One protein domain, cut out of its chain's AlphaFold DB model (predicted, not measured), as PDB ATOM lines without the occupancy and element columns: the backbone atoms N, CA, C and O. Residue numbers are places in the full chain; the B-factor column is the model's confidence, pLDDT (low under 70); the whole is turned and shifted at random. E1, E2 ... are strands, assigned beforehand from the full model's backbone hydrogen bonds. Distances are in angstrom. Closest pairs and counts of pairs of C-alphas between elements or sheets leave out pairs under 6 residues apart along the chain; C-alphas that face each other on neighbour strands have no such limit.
ATOM      1  N   ILE A  79      62.246  95.393  69.607       78.38
ATOM      2  CA  ILE A  79      61.016  95.037  70.310       78.38
ATOM      3  C   ILE A  79      61.195  93.623  70.856       78.38
ATOM      4  O   ILE A  79      61.386  92.675  70.094       78.38
ATOM      5  N   SER A  80      61.163  93.481  72.178       77.56
ATOM      6  CA  SER A  80      61.142  92.166  72.817       77.56
ATOM      7  C   SER A  80      59.745  91.559  72.699       77.56
ATOM      8  O   SER A  80      58.757  92.251  72.920       77.56
ATOM      9  N   ASN A  81      59.647  90.259  72.426       79.50
ATOM     10  CA  ASN A  81      58.382  89.515  72.518       79.50
ATOM     11  C   ASN A  81      58.217  88.814  73.879       79.50
ATOM     12  O   ASN A  81      57.328  87.979  74.041       79.50
ATOM     13  N   LEU A  82      59.104  89.100  74.835       79.31
ATOM     14  CA  LEU A  82      59.137  88.466  76.145       79.31
ATOM     15  C   LEU A  82      58.710  89.469  77.223       79.31
ATOM     16  O   LEU A  82      59.338  90.515  77.378       79.31
ATOM     17  N   LEU A  83      57.659  89.115  77.962       81.50
ATOM     18  CA  LEU A  83      57.135  89.838  79.119       81.50
ATOM     19  C   LEU A  83      56.805  88.800  80.199       81.50
ATOM     20  O   LEU A  83      55.997  87.900  79.961       81.50
ATOM     21  N   THR A  84      57.445  88.899  81.361       83.38
ATOM     22  CA  THR A  84      57.274  87.992  82.504       83.38
ATOM     23  C   THR A  84      57.048  88.812  83.772       83.38
ATOM     24  O   THR A  84      57.988  89.000  84.529       83.38
ATOM     25  N   PRO A  85      55.821  89.305  84.016       80.38
ATOM     26  CA  PRO A  85      55.509  90.137  85.175       80.38
ATOM     27  C   PRO A  85      55.356  89.262  86.429       80.38
ATOM     28  O   PRO A  85      54.247  89.038  86.915       80.38
ATOM     29  N   ASN A  86      56.461  88.688  86.905       87.19
ATOM     30  CA  ASN A  86      56.522  87.803  88.073       87.19
ATOM     31  C   ASN A  86      57.154  88.485  89.304       87.19
ATOM     32  O   ASN A  86      57.208  87.870  90.369       87.19
ATOM     33  N   GLY A  87      57.593  89.739  89.173       86.62
ATOM     34  CA  GLY A  87      58.172  90.541  90.244       86.62
ATOM     35  C   GLY A  87      59.618  90.179  90.583       86.62
ATOM     36  O   GLY A  87      60.067  90.488  91.686       86.62
ATOM     37  N   ASP A  88      60.343  89.505  89.682       87.56
ATOM     38  CA  ASP A  88      61.749  89.130  89.886       87.56
ATOM     39  C   ASP A  88      62.761  90.194  89.406       87.56
ATOM     40  O   ASP A  88      63.978  90.014  89.530       87.56
ATOM     41  N   GLY A  89      62.262  91.320  88.890       80.81
ATOM     42  CA  GLY A  89      63.032  92.432  88.345       80.81
ATOM     43  C   GLY A  89      63.462  92.239  86.888       80.81
ATOM     44  O   GLY A  89      64.161  93.104  86.354       80.81
ATOM     45  N   LYS A  90      63.102  91.130  86.224       79.88
ATOM     46  CA  LYS A  90      63.519  90.802  84.851       79.88
ATOM     47  C   LYS A  90      62.318  90.652  83.923       79.88
ATOM     48  O   LYS A  90      61.498  89.756  84.057       79.88
ATOM     49  N   ASN A  91      62.282  91.489  82.884       80.69
ATOM     50  CA  ASN A  91      61.177  91.552  81.917       80.69
ATOM     51  C   ASN A  91      59.796  91.728  82.583       80.69
ATOM     52  O   ASN A  91      58.795  91.285  82.024       80.69
ATOM     53  N   ASP A  92      59.733  92.372  83.752       81.31
ATOM     54  CA  ASP A  92      58.467  92.686  84.425       81.31
ATOM     55  C   ASP A  92      57.665  93.763  83.687       81.31
ATOM     56  O   ASP A  92      56.439  93.805  83.763       81.31
ATOM     57  N   ALA A  93      58.370  94.616  82.941       82.31
ATOM     58  CA  ALA A  93      57.801  95.627  82.067       82.31
ATOM     59  C   ALA A  93      58.237  95.381  80.622       82.31
ATOM     60  O   ALA A  93      59.359  94.941  80.347       82.31
ATOM     61  N   TRP A  94      57.342  95.698  79.691       82.88
ATOM     62  CA  TRP A  94      57.677  95.737  78.279       82.88
ATOM     63  C   TRP A  94      58.327  97.086  77.997       82.88
ATOM     64  O   TRP A  94      57.720  98.119  78.241       82.88
ATOM     65  N   PHE A  95      59.576  97.079  77.540       82.19
ATOM     66  CA  PHE A  95      60.324  98.298  77.263       82.19
ATOM     67  C   PHE A  95      60.827  98.270  75.826       82.19
ATOM     68  O   PHE A  95      61.514  97.330  75.416       82.19
ATOM     69  N   ILE A  96      60.509  99.317  75.070       79.88
ATOM     70  CA  ILE A  96      60.985  99.507  73.703       79.88
ATOM     71  C   ILE A  96      62.013 100.634  73.697       79.88
ATOM     72  O   ILE A  96      61.704 101.806  73.933       79.88
ATOM     73  N   ALA A  97      63.259 100.279  73.387       76.31
ATOM     74  CA  ALA A  97      64.329 101.254  73.232       76.31
ATOM     75  C   ALA A  97      64.062 102.166  72.025       76.31
ATOM     76  O   ALA A  97      63.674 101.699  70.955       76.31
ATOM     77  N   ASN A  98      64.336 103.464  72.187       71.12
ATOM     78  CA  ASN A  98      64.139 104.494  71.161       71.12
ATOM     79  C   ASN A  98      62.683 104.686  70.691       71.12
ATOM     80  O   ASN A  98      62.485 105.297  69.643       71.12
ATOM     81  N   ILE A  99      61.674 104.232  71.450       77.25
ATOM     82  CA  ILE A  99      60.261 104.423  71.072       77.25
ATOM     83  C   ILE A  99      59.891 105.903  70.916       77.25
ATOM     84  O   ILE A  99      59.230 106.257  69.949       77.25
ATOM     85  N   GLY A 100      60.441 106.787  71.757       71.56
ATOM     86  CA  GLY A 100      60.223 108.236  71.667       71.56
ATOM     87  C   GLY A 100      60.836 108.909  70.431       71.56
ATOM     88  O   GLY A 100      60.733 110.120  70.280       71.56
ATOM     89  N   LYS A 101      61.508 108.155  69.547       70.38
ATOM     90  CA  LYS A 101      61.913 108.636  68.215       70.38
ATOM     91  C   LYS A 101      60.873 108.329  67.134       70.38
ATOM     92  O   LYS A 101      61.113 108.647  65.969       70.38
ATOM     93  N   ILE A 102      59.773 107.672  67.495       70.50
ATOM     94  CA  ILE A 102      58.704 107.304  66.581       70.50
ATOM     95  C   ILE A 102      57.384 107.893  67.084       70.50
ATOM     96  O   ILE A 102      56.755 107.376  68.006       70.50
ATOM     97  N   ASP A 103      56.934 108.948  66.420       72.19
ATOM     98  CA  ASP A 103      55.628 109.542  66.690       72.19
ATOM     99  C   ASP A 103      54.517 108.809  65.925       72.19
ATOM    100  O   ASP A 103      54.717 108.330  64.806       72.19
ATOM    101  N   GLY A 104      53.318 108.730  66.512       73.94
ATOM    102  CA  GLY A 104      52.133 108.172  65.851       73.94
ATOM    103  C   GLY A 104      52.049 106.643  65.839       73.94
ATOM    104  O   GLY A 104      51.230 106.083  65.109       73.94
ATOM    105  N   CYS A 105      52.870 105.943  66.624       76.38
ATOM    106  CA  CYS A 105      52.846 104.480  66.677       76.38
ATOM    107  C   CYS A 105      51.569 103.953  67.321       76.38
ATOM    108  O   CYS A 105      51.209 104.377  68.418       76.38
ATOM    109  N   SER A 106      50.944 102.959  66.692       85.06
ATOM    110  CA  SER A 106      49.918 102.142  67.342       85.06
ATOM    111  C   SER A 106      50.549 100.865  67.881       85.06
ATOM    112  O   SER A 106      51.218 100.135  67.149       85.06
ATOM    113  N   VAL A 107      50.340 100.606  69.165       87.06
ATOM    114  CA  VAL A 107      50.809  99.411  69.863       87.06
ATOM    115  C   VAL A 107      49.612  98.535  70.186       87.06
ATOM    116  O   VAL A 107      48.616  99.009  70.727       87.06
ATOM    117  N   PHE A 108      49.749  97.241  69.907       88.62
ATOM    118  CA  PHE A 108      48.749  96.227  70.216       88.62
ATOM    119  C   PHE A 108      49.420  95.056  70.931       88.62
ATOM    120  O   PHE A 108      50.398  94.504  70.427       88.62
ATOM    121  N   VAL A 109      48.879  94.650  72.079       86.31
ATOM    122  CA  VAL A 109      49.327  93.448  72.798       86.31
ATOM    123  C   VAL A 109      48.230  92.405  72.720       86.31
ATOM    124  O   VAL A 109      47.068  92.689  73.017       86.31
ATOM    125  N   PHE A 110      48.605  91.185  72.353       88.00
ATOM    126  CA  PHE A 110      47.702  90.046  72.252       88.00
ATOM    127  C   PHE A 110      48.151  88.936  73.194       88.00
ATOM    128  O   PHE A 110      49.343  88.755  73.440       88.00
ATOM    129  N   ASN A 111      47.198  88.154  73.693       87.06
ATOM    130  CA  ASN A 111      47.519  86.881  74.322       87.06
ATOM    131  C   ASN A 111      47.802  85.795  73.266       87.06
ATOM    132  O   ASN A 111      47.607  85.991  72.066       87.06
ATOM    133  N   ARG A 112      48.218  84.604  73.720       79.94
ATOM    134  CA  ARG A 112      48.535  83.461  72.843       79.94
ATOM    135  C   ARG A 112      47.366  83.006  71.958       79.94
ATOM    136  O   ARG A 112      47.596  82.395  70.921       79.94
ATOM    137  N   TRP A 113      46.132  83.288  72.361       92.25
ATOM    138  CA  TRP A 113      44.925  82.937  71.610       92.25
ATOM    139  C   TRP A 113      44.476  84.046  70.647       92.25
ATOM    140  O   TRP A 113      43.412  83.931  70.046       92.25
ATOM    141  N   GLY A 114      45.265  85.115  70.490       89.19
ATOM    142  CA  GLY A 114      44.961  86.227  69.586       89.19
ATOM    143  C   GLY A 114      43.947  87.230  70.139       89.19
ATOM    144  O   GLY A 114      43.488  88.102  69.405       89.19
ATOM    145  N   VAL A 115      43.595  87.148  71.425       93.25
ATOM    146  CA  VAL A 115      42.724  88.142  72.066       93.25
ATOM    147  C   VAL A 115      43.558  89.367  72.421       93.25
ATOM    148  O   VAL A 115      44.586  89.249  73.092       93.25
ATOM    149  N   LYS A 116      43.109  90.546  71.981       93.31
ATOM    150  CA  LYS A 116      43.746  91.829  72.286       93.31
ATOM    151  C   LYS A 116      43.594  92.149  73.775       93.31
ATOM    152  O   LYS A 116      42.479  92.199  74.283       93.31
ATOM    153  N   LEU A 117      44.719  92.356  74.450       88.56
ATOM    154  CA  LEU A 117      44.798  92.706  75.868       88.56
ATOM    155  C   LEU A 117      45.082  94.192  76.096       88.56
ATOM    156  O   LEU A 117      44.664  94.737  77.110       88.56
ATOM    157  N   PHE A 118      45.790  94.842  75.170       87.62
ATOM    158  CA  PHE A 118      46.163  96.250  75.286       87.62
ATOM    159  C   PHE A 118      46.225  96.909  73.911       87.62
ATOM    160  O   PHE A 118      46.588  96.273  72.916       87.62
ATOM    161  N   GLU A 119      45.870  98.186  73.873       91.62
ATOM    162  CA  GLU A 119      45.945  99.050  72.705       91.62
ATOM    163  C   GLU A 119      46.293 100.457  73.167       91.62
ATOM    164  O   GLU A 119      45.687 100.969  74.108       91.62
ATOM    165  N   THR A 120      47.251 101.086  72.498       88.56
ATOM    166  CA  THR A 120      47.535 102.503  72.706       88.56
ATOM    167  C   THR A 120      48.091 103.138  71.443       88.56
ATOM    168  O   THR A 120      48.694 102.477  70.593       88.56
ATOM    169  N   THR A 121      47.901 104.445  71.343       86.75
ATOM    170  CA  THR A 121      48.527 105.306  70.345       86.75
ATOM    171  C   THR A 121      49.574 106.166  71.040       86.75
ATOM    172  O   THR A 121      49.269 106.753  72.074       86.75
ATOM    173  N   ASN A 122      50.767 106.293  70.455       83.94
ATOM    174  CA  ASN A 122      51.914 107.020  71.022       83.94
ATOM    175  C   ASN A 122      52.461 106.394  72.313       83.94
ATOM    176  O   ASN A 122      52.609 107.064  73.330       83.94
TER     177      ASN A 122
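This is residues 79 to 122 of the 126 residues of an uncharacterized protein of Flavobacteriales bacterium CG_4_10_14_0_2_um_filter_32_8 (UniProt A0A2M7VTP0). What is the shape? With little regular structure, a long loop, residues 79 to 105, turns back near Asp 88 and leads into a two-stranded hairpin, E1 then E2. What makes it up? The printed part has 44 residues, no named helix and two antiparallel strands; its class is all strand, with only 11 residues in them. How compact is it? It is loose and flat, with a radius of gyration of the C-alphas of 11.9 A and spans of 31 by 25 by 13 A.

Where does the printed part begin? C-alpha 79 is at (61.016, 95.037, 70.310). Where are the strands? E1, residues 106 to 110, spans 13.2 A. E2, residues 116 to 121, spans 14.4 A and ends at C-alpha 121, (48.527, 105.306, 70.345).

How do the strands run? E1 and E2 form an antiparallel hairpin, 170 degrees between directions, with a tight link. Which backbone atoms pair? N 107 and O 120 are within hydrogen-bond range at 2.9 A.

What is farthest apart? The C-alphas of Asp 88 and Gly 104, at 32.1 A. Is it cut or uncertain? The printed part has no cut, and no printed residue is under 70 in pLDDT.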